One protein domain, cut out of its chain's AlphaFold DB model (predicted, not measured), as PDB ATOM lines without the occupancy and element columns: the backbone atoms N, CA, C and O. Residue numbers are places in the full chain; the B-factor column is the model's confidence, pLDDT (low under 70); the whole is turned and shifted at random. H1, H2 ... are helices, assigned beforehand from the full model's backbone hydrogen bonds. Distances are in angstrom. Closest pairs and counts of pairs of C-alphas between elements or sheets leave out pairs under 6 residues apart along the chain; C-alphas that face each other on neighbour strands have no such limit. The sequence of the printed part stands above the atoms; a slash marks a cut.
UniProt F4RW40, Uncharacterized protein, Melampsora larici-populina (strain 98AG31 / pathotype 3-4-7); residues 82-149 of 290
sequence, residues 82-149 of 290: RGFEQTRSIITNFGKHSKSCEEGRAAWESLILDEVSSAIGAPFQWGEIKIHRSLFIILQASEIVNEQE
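What this domain is: This is residues 82 to 149 of the 290 residues of an uncharacterized protein of Melampsora larici-populina (strain 98AG31 / pathotype 3-4-7) (UniProt F4RW40). Two helices, H1 and H2, form a helical hairpin opened into a V, touching only near their linked ends, and a shorter third helix, H3, sits loosely in the mouth of the V, near both arms. A long loop leads from H2 to H3, and its residues 127 to 133 stick out from the rest. The printed part has 68 residues with three named helices, in the order H1, H2, H3, and no named strand; the class is all helix. It is only just compact, close to loose, with a radius of gyration of the C-alphas of 12.9 A and spans of 38 by 32 by 20 A.

Where its parts are: H1 covers residues 83 to 98, 22.1 A from first to last C-alpha, and begins with C-alpha 83 at (33.081, 13.121, 29.288). H2, residues 102 to 120, is the longest at 27.0 A and begins with C-alpha 102 at (58.239, -3.161, 25.951). H3, residues 136 to 147, measures 16.3 A and ends with C-alpha 147 at (35.183, 19.877, 12.017).

How they stand to each other: H1 and H2 touch, through residues 95 to 98 of H1 and 104 to 108 of H2 alone; their closest C-alphas, of Ser 98 and Gly 104, are 4.5 A apart. They run opposite ways at a steep tilt of 43 degrees. H3 is close to H1 but not clearly touching, the closest C-alphas, of Arg 88 and Ile 138, being 7.9 A apart. H3 is also close to H2 but not clearly touching, with the C-alphas of Val 116 and Ile 137 closest at 7.5 A; they run the same way at a shallow tilt of 33 degrees, only just short of steep. In H1, H2 and H3 every O i to N i+4 pair is within hydrogen-bond range.

The domain as a whole: The two C-alphas farthest apart, of Glu 102 and Glu 149, are 38.0 A apart. The printed part has no cut. The link from H1 to H2 is tight, with 3 residues, and that from H2 to H3 is long, with 15. The mean pLDDT of the printed part is 73.9; residues 82 to 83 and 127 to 149 are under 70.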
ATOM      1  N   ARG A  82      31.549  17.070  29.180       60.34
ATOM      2  CA  ARG A  82      32.611  16.842  30.205       60.34
ATOM      3  C   ARG A  82      33.217  15.423  30.197       60.34
ATOM      4  O   ARG A  82      34.276  15.207  30.782       60.34
ATOM      5  N   GLY A  83      32.568  14.469  29.526       66.00
ATOM      6  CA  GLY A  83      33.081  13.121  29.288       66.00
ATOM      7  C   GLY A  83      34.353  13.083  28.438       66.00
ATOM      8  O   GLY A  83      35.111  12.123  28.558       66.00
ATOM      9  N   PHE A  84      34.650  14.120  27.646       72.94
ATOM     10  CA  PHE A  84      35.892  14.180  26.869       72.94
ATOM     11  C   PHE A  84      37.140  14.205  27.766       72.94
ATOM     12  O   PHE A  84      38.061  13.423  27.546       72.94
ATOM     13  N   GLU A  85      37.145  15.004  28.839       77.81
ATOM     14  CA  GLU A  85      38.272  15.048  29.787       77.81
ATOM     15  C   GLU A  85      38.439  13.728  30.551       77.81
ATOM     16  O   GLU A  85      39.551  13.239  30.758       77.81
ATOM     17  N   GLN A  86      37.327  13.082  30.908       78.56
ATOM     18  CA  GLN A  86      37.367  11.750  31.515       78.56
ATOM     19  C   GLN A  86      37.896  10.702  30.525       78.56
ATOM     20  O   GLN A  86      38.747   9.891  30.885       78.56
ATOM     21  N   THR A  87      37.464  10.763  29.265       77.06
ATOM     22  CA  THR A  87      37.938   9.885  28.186       77.06
ATOM     23  C   THR A  87      39.434  10.079  27.943       77.06
ATOM     24  O   THR A  87      40.167   9.097  27.832       77.06
ATOM     25  N   ARG A  88      39.926  11.324  27.966       80.25
ATOM     26  CA  ARG A  88      41.363  11.630  27.910       80.25
ATOM     27  C   ARG A  88      42.134  10.996  29.055       80.25
ATOM     28  O   ARG A  88      43.185  10.399  28.819       80.25
ATOM     29  N   SER A  89      41.620  11.097  30.279       82.31
ATOM     30  CA  SER A  89      42.235  10.480  31.458       82.31
ATOM     31  C   SER A  89      42.293   8.953  31.334       82.31
ATOM     32  O   SER A  89      43.337   8.351  31.592       82.31
ATOM     33  N   ILE A  90      41.218   8.328  30.842       82.56
ATOM     34  CA  ILE A  90      41.159   6.882  30.581       82.56
ATOM     35  C   ILE A  90      42.208   6.477  29.539       82.56
ATOM     36  O   ILE A  90      43.034   5.612  29.824       82.56
ATOM     37  N   ILE A  91      42.232   7.130  28.372       83.50
ATOM     38  CA  ILE A  91      43.210   6.857  27.302       83.50
ATOM     39  C   ILE A  91      44.639   7.062  27.815       83.50
ATOM     40  O   ILE A  91      45.523   6.253  27.538       83.50
ATOM     41  N   THR A  92      44.869   8.103  28.616       85.94
ATOM     42  CA  THR A  92      46.180   8.382  29.216       85.94
ATOM     43  C   THR A  92      46.611   7.274  30.173       85.94
ATOM     44  O   THR A  92      47.765   6.849  30.136       85.94
ATOM     45  N   ASN A  93      45.708   6.783  31.023       85.69
ATOM     46  CA  ASN A  93      46.008   5.686  31.942       85.69
ATOM     47  C   ASN A  93      46.223   4.362  31.202       85.69
ATOM     48  O   ASN A  93      47.177   3.657  31.521       85.69
ATOM     49  N   PHE A  94      45.433   4.064  30.165       83.62
ATOM     50  CA  PHE A  94      45.695   2.923  29.282       83.62
ATOM     51  C   PHE A  94      47.072   3.027  28.637       83.62
ATOM     52  O   PHE A  94      47.850   2.085  28.724       83.62
ATOM     53  N   GLY A  95      47.423   4.190  28.088       84.62
ATOM     54  CA  GLY A  95      48.752   4.422  27.534       84.62
ATOM     55  C   GLY A  95      49.867   4.223  28.564       84.62
ATOM     56  O   GLY A  95      50.900   3.651  28.232       84.62
ATOM     57  N   LYS A  96      49.677   4.644  29.823       90.56
ATOM     58  CA  LYS A  96      50.648   4.390  30.906       90.56
ATOM     59  C   LYS A  96      50.803   2.899  31.202       90.56
ATOM     60  O   LYS A  96      51.934   2.440  31.329       90.56
ATOM     61  N   HIS A  97      49.697   2.161  31.289       84.00
ATOM     62  CA  HIS A  97      49.725   0.719  31.527       84.00
ATOM     63  C   HIS A  97      50.340  -0.043  30.351       84.00
ATOM     64  O   HIS A  97      51.226  -0.857  30.565       84.00
ATOM     65  N   SER A  98      49.971   0.264  29.108       84.00
ATOM     66  CA  SER A  98      50.579  -0.381  27.938       84.00
ATOM     67  C   SER A  98      52.084  -0.112  27.859       84.00
ATOM     68  O   SER A  98      52.852  -0.996  27.502       84.00
ATOM     69  N   LYS A  99      52.539   1.082  28.259       88.00
ATOM     70  CA  LYS A  99      53.965   1.449  28.250       88.00
ATOM     71  C   LYS A  99      54.799   0.809  29.363       88.00
ATOM     72  O   LYS A  99      56.027   0.931  29.307       88.00
ATOM     73  N   SER A 100      54.186   0.156  30.357       90.25
ATOM     74  CA  SER A 100      54.935  -0.480  31.451       90.25
ATOM     75  C   SER A 100      55.709  -1.725  31.011       90.25
ATOM     76  O   SER A 100      56.615  -2.146  31.722       90.25
ATOM     77  N   CYS A 101      55.392  -2.294  29.845       92.25
ATOM     78  CA  CYS A 101      56.172  -3.345  29.194       92.25
ATOM     79  C   CYS A 101      56.615  -2.909  27.786       92.25
ATOM     80  O   CYS A 101      56.027  -2.011  27.185       92.25
ATOM     81  N   GLU A 102      57.682  -3.523  27.264       93.25
ATOM     82  CA  GLU A 102      58.239  -3.161  25.951       93.25
ATOM     83  C   GLU A 102      57.295  -3.550  24.804       93.25
ATOM     84  O   GLU A 102      57.020  -2.745  23.920       93.25
ATOM     85  N   GLU A 103      56.721  -4.751  24.871       93.12
ATOM     86  CA  GLU A 103      55.749  -5.240  23.887       93.12
ATOM     87  C   GLU A 103      54.493  -4.359  23.843       93.12
ATOM     88  O   GLU A 103      54.061  -3.927  22.773       93.12
ATOM     89  N   GLY A 104      53.941  -4.014  25.010       87.94
ATOM     90  CA  GLY A 104      52.778  -3.135  25.108       87.94
ATOM     91  C   GLY A 104      53.070  -1.715  24.625       87.94
ATOM     92  O   GLY A 104      52.192  -1.077  24.040       87.94
ATOM     93  N   ARG A 105      54.304  -1.224  24.799       91.12
ATOM     94  CA  ARG A 105      54.741   0.064  24.250       91.12
ATOM     95  C   ARG A 105      54.759   0.038  22.727       91.12
ATOM     96  O   ARG A 105      54.153   0.921  22.126       91.12
ATOM     97  N   ALA A 106      55.391  -0.969  22.126       91.12
ATOM     98  CA  ALA A 106      55.449  -1.117  20.673       91.12
ATOM     99  C   ALA A 106      54.041  -1.249  20.063       91.12
ATOM    100  O   ALA A 106      53.716  -0.560  19.098       91.12
ATOM    101  N   ALA A 107      53.172  -2.058  20.678       89.19
ATOM    102  CA  ALA A 107      51.782  -2.209  20.248       89.19
ATOM    103  C   ALA A 107      50.982  -0.898  20.369       89.19
ATOM    104  O   ALA A 107      50.221  -0.547  19.468       89.19
ATOM    105  N   TRP A 108      51.167  -0.146  21.459       89.19
ATOM    106  CA  TRP A 108      50.514   1.149  21.659       89.19
ATOM    107  C   TRP A 108      50.973   2.200  20.642       89.19
ATOM    108  O   TRP A 108      50.154   2.956  20.123       89.19
ATOM    109  N   GLU A 109      52.271   2.252  20.342       90.06
ATOM    110  CA  GLU A 109      52.825   3.159  19.332       90.06
ATOM    111  C   GLU A 109      52.349   2.799  17.920       90.06
ATOM    112  O   GLU A 109      51.952   3.698  17.180       90.06
ATOM    113  N   SER A 110      52.294   1.505  17.582       90.00
ATOM    114  CA  SER A 110      51.718   1.026  16.317       90.00
ATOM    115  C   SER A 110      50.249   1.420  16.176       90.00
ATOM    116  O   SER A 110      49.860   1.948  15.142       90.00
ATOM    117  N   LEU A 111      49.441   1.236  17.226       87.00
ATOM    118  CA  LEU A 111      48.021   1.602  17.210       87.00
ATOM    119  C   LEU A 111      47.830   3.099  16.947       87.00
ATOM    120  O   LEU A 111      46.995   3.490  16.135       87.00
ATOM    121  N   ILE A 112      48.613   3.946  17.622       86.31
ATOM    122  CA  ILE A 112      48.567   5.394  17.406       86.31
ATOM    123  C   ILE A 112      48.961   5.746  15.966       86.31
ATOM    124  O   ILE A 112      48.326   6.603  15.354       86.31
ATOM    125  N   LEU A 113      50.002   5.106  15.430       85.94
ATOM    126  CA  LEU A 113      50.472   5.341  14.066       85.94
ATOM    127  C   LEU A 113      49.441   4.957  13.013       85.94
ATOM    128  O   LEU A 113      49.243   5.716  12.062       85.94
ATOM    129  N   ASP A 114      48.800   3.808  13.189       84.75
ATOM    130  CA  ASP A 114      47.773   3.314  12.279       84.75
ATOM    131  C   ASP A 114      46.577   4.270  12.257       84.75
ATOM    132  O   ASP A 114      46.111   4.652  11.181       84.75
ATOM    133  N   GLU A 115      46.138   4.747  13.427       82.69
ATOM    134  CA  GLU A 115      45.020   5.689  13.534       82.69
ATOM    135  C   GLU A 115      45.351   7.046  12.889       82.69
ATOM    136  O   GLU A 115      44.560   7.583  12.112       82.69
ATOM    137  N   VAL A 116      46.546   7.586  13.149       82.00
ATOM    138  CA  VAL A 116      47.007   8.853  12.552       82.00
ATOM    139  C   VAL A 116      47.156   8.727  11.038       82.00
ATOM    140  O   VAL A 116      46.726   9.613  10.299       82.00
ATOM    141  N   SER A 117      47.724   7.621  10.561       85.00
ATOM    142  CA  SER A 117      47.890   7.382   9.123       85.00
ATOM    143  C   SER A 117      46.534   7.226   8.435       85.00
ATOM    144  O   SER A 117      46.329   7.763   7.345       85.00
ATOM    145  N   SER A 118      45.581   6.552   9.092       81.62
ATOM    146  CA  SER A 118      44.205   6.409   8.607       81.62
ATOM    147  C   SER A 118      43.483   7.755   8.534       81.62
ATOM    148  O   SER A 118      42.766   8.007   7.567       81.62
ATOM    149  N   ALA A 119      43.677   8.634   9.520       77.56
ATOM    150  CA  ALA A 119      43.056   9.958   9.538       77.56
ATOM    151  C   ALA A 119      43.621  10.900   8.460       77.56
ATOM    152  O   ALA A 119      42.865  11.648   7.844       77.56
ATOM    153  N   ILE A 120      44.937  10.861   8.215       85.62
ATOM    154  CA  ILE A 120      45.614  11.729   7.233       85.62
ATOM    155  C   ILE A 120      45.450  11.190   5.799       85.62
ATOM    156  O   ILE A 120      45.545  11.944   4.833       85.62
ATOM    157  N   GLY A 121      45.207   9.885   5.643       89.75
ATOM    158  CA  GLY A 121      45.182   9.221   4.339       89.75
ATOM    159  C   GLY A 121      46.574   9.040   3.717       89.75
ATOM    160  O   GLY A 121      46.677   8.774   2.522       89.75
ATOM    161  N   ALA A 122      47.642   9.180   4.509       85.06
ATOM    162  CA  ALA A 122      49.029   9.006   4.080       85.06
ATOM    163  C   ALA A 122      49.877   8.369   5.200       85.06
ATOM    164  O   ALA A 122      49.594   8.599   6.378       85.06
ATOM    165  N   PRO A 123      50.919   7.583   4.862       81.06
ATOM    166  CA  PRO A 123      51.802   6.979   5.855       81.06
ATOM    167  C   PRO A 123      52.570   8.063   6.618       81.06
ATOM    168  O   PRO A 123      53.350   8.822   6.039       81.06
ATOM    169  N   PHE A 124      52.351   8.128   7.929       77.88
ATOM    170  CA  PHE A 124      53.014   9.091   8.798       77.88
ATOM    171  C   PHE A 124      54.431   8.614   9.156       77.88
ATOM    172  O   PHE A 124      54.605   7.533   9.718       77.88
ATOM    173  N   GLN A 125      55.456   9.419   8.860       75.62
ATOM    174  CA  GLN A 125      56.834   9.146   9.281       75.62
ATOM    175  C   GLN A 125      57.211  10.024  10.478       75.62
ATOM    176  O   GLN A 125      57.109  11.246  10.424       75.62
ATOM    177  N   TRP A 126      57.738   9.411  11.543       70.62
ATOM    178  CA  TRP A 126      58.207  10.099  12.760       70.62
ATOM    179  C   TRP A 126      59.413  11.036  12.557       70.62
ATOM    180  O   TRP A 126      59.923  11.586  13.533       70.62
ATOM    181  N   GLY A 127      59.891  11.194  11.321       62.47
ATOM    182  CA  GLY A 127      61.220  11.710  10.998       62.47
ATOM    183  C   GLY A 127      61.536  13.119  11.501       62.47
ATOM    184  O   GLY A 127      62.699  13.385  11.780       62.47
ATOM    185  N   GLU A 128      60.554  14.014  11.673       55.28
ATOM    186  CA  GLU A 128      60.877  15.441  11.880       55.28
ATOM    187  C   GLU A 128      60.089  16.174  12.977       55.28
ATOM    188  O   GLU A 128      60.448  17.292  13.345       55.28
ATOM    189  N   ILE A 129      59.080  15.562  13.604       51.25
ATOM    190  CA  ILE A 129      58.263  16.262  14.612       51.25
ATOM    191  C   ILE A 129      58.774  15.960  16.026       51.25
ATOM    192  O   ILE A 129      58.302  15.064  16.728       51.25
ATOM    193  N   LYS A 130      59.748  16.757  16.477       59.81
ATOM    194  CA  LYS A 130      60.217  16.800  17.876       59.81
ATOM    195  C   LYS A 130      59.300  17.655  18.764       59.81
ATOM    196  O   LYS A 130      59.789  18.547  19.445       59.81
ATOM    197  N   ILE A 131      57.983  17.440  18.779       51.00
ATOM    198  CA  ILE A 131      57.093  18.193  19.687       51.00
ATOM    199  C   ILE A 131      56.021  17.270  20.286       51.00
ATOM    200  O   ILE A 131      55.183  16.714  19.589       51.00
ATOM    201  N   HIS A 132      56.097  17.088  21.611       49.81
ATOM    202  CA  HIS A 132      55.078  16.541  22.523       49.81
ATOM    203  C   HIS A 132      54.245  15.336  22.027       49.81
ATOM    204  O   HIS A 132      53.021  15.406  21.891       49.81
ATOM    205  N   ARG A 133      54.921  14.181  21.919       55.28
ATOM    206  CA  ARG A 133      54.460  12.819  21.541       55.28
ATOM    207  C   ARG A 133      53.100  12.305  22.058       55.28
ATOM    208  O   ARG A 133      52.675  11.245  21.627       55.28
ATOM    209  N   SER A 134      52.435  12.971  23.001       52.75
ATOM    210  CA  SER A 134      51.210  12.444  23.637       52.75
ATOM    211  C   SER A 134      50.020  13.403  23.595       52.75
ATOM    212  O   SER A 134      48.886  12.956  23.707       52.75
ATOM    213  N   LEU A 135      50.265  14.712  23.457       53.66
ATOM    214  CA  LEU A 135      49.214  15.726  23.592       53.66
ATOM    215  C   LEU A 135      48.645  16.143  22.230       53.66
ATOM    216  O   LEU A 135      47.451  16.401  22.121       53.66
ATOM    217  N   PHE A 136      49.486  16.153  21.190       56.97
ATOM    218  CA  PHE A 136      49.113  16.650  19.867       56.97
ATOM    219  C   PHE A 136      48.094  15.743  19.162       56.97
ATOM    220  O   PHE A 136      47.084  16.230  18.678       56.97
ATOM    221  N   ILE A 137      48.275  14.420  19.206       58.38
ATOM    222  CA  ILE A 137      47.422  13.468  18.470       58.38
ATOM    223  C   ILE A 137      45.982  13.447  19.009       58.38
ATOM    224  O   ILE A 137      45.028  13.416  18.238       58.38
ATOM    225  N   ILE A 138      45.800  13.538  20.331       57.47
ATOM    226  CA  ILE A 138      44.461  13.573  20.945       57.47
ATOM    227  C   ILE A 138      43.781  14.936  20.725       57.47
ATOM    228  O   ILE A 138      42.555  15.008  20.670       57.47
ATOM    229  N   LEU A 139      44.547  16.028  20.625       57.28
ATOM    230  CA  LEU A 139      44.011  17.351  20.286       57.28
ATOM    231  C   LEU A 139      43.582  17.408  18.815       57.28
ATOM    232  O   LEU A 139      42.442  17.767  18.543       57.28
ATOM    233  N   GLN A 140      44.435  16.952  17.899       56.12
ATOM    234  CA  GLN A 140      44.179  17.029  16.461       56.12
ATOM    235  C   GLN A 140      43.063  16.076  16.010       56.12
ATOM    236  O   GLN A 140      42.197  16.464  15.234       56.12
ATOM    237  N   ALA A 141      43.005  14.852  16.551       54.22
ATOM    238  CA  ALA A 141      41.899  13.934  16.269       54.22
ATOM    239  C   ALA A 141      40.552  14.475  16.788       54.22
ATOM    240  O   ALA A 141      39.515  14.254  16.170       54.22
ATOM    241  N   SER A 142      40.554  15.213  17.905       56.69
ATOM    242  CA  SER A 142      39.343  15.862  18.418       56.69
ATOM    243  C   SER A 142      38.922  17.066  17.578       56.69
ATOM    244  O   SER A 142      37.726  17.312  17.447       56.69
ATOM    245  N   GLU A 143      39.877  17.810  17.025       59.19
ATOM    246  CA  GLU A 143      39.628  18.948  16.138       59.19
ATOM    247  C   GLU A 143      39.026  18.479  14.806       59.19
ATOM    248  O   GLU A 143      37.971  18.966  14.415       59.19
ATOM    249  N   ILE A 144      39.570  17.412  14.213       57.00
ATOM    250  CA  ILE A 144      39.041  16.796  12.983       57.00
ATOM    251  C   ILE A 144      37.631  16.213  13.199       57.00
ATOM    252  O   ILE A 144      36.761  16.343  12.340       57.00
ATOM    253  N   VAL A 145      37.361  15.590  14.354       55.78
ATOM    254  CA  VAL A 145      36.015  15.075  14.684       55.78
ATOM    255  C   VAL A 145      35.009  16.209  14.916       55.78
ATOM    256  O   VAL A 145      33.831  16.038  14.600       55.78
ATOM    257  N   ASN A 146      35.453  17.354  15.439       54.44
ATOM    258  CA  ASN A 146      34.612  18.540  15.608       54.44
ATOM    259  C   ASN A 146      34.381  19.285  14.280       54.44
ATOM    260  O   ASN A 146      33.294  19.810  14.067       54.44
ATOM    261  N   GLU A 147      35.350  19.300  13.362       52.75
ATOM    262  CA  GLU A 147      35.183  19.877  12.017       52.75
ATOM    263  C   GLU A 147      34.299  19.012  11.107       52.75
ATOM    264  O   GLU A 147      33.608  19.535  10.236       52.75
ATOM    265  N   GLN A 148      34.226  17.701  11.357       48.34
ATOM    266  CA  GLN A 148      33.240  16.805  10.744       48.34
ATOM    267  C   GLN A 148      31.827  16.949  11.346       48.34
ATOM    268  O   GLN A 148      31.032  16.006  11.251       48.34
ATOM    269  N   GLU A 149      31.477  18.098  11.945       46.84
ATOM    270  CA  GLU A 149      30.088  18.449  12.260       46.84
ATOM    271  C   GLU A 149      29.242  18.357  10.974       46.84
ATOM    272  O   GLU A 149      29.083  19.304  10.206       46.84
TER     273      GLU A 149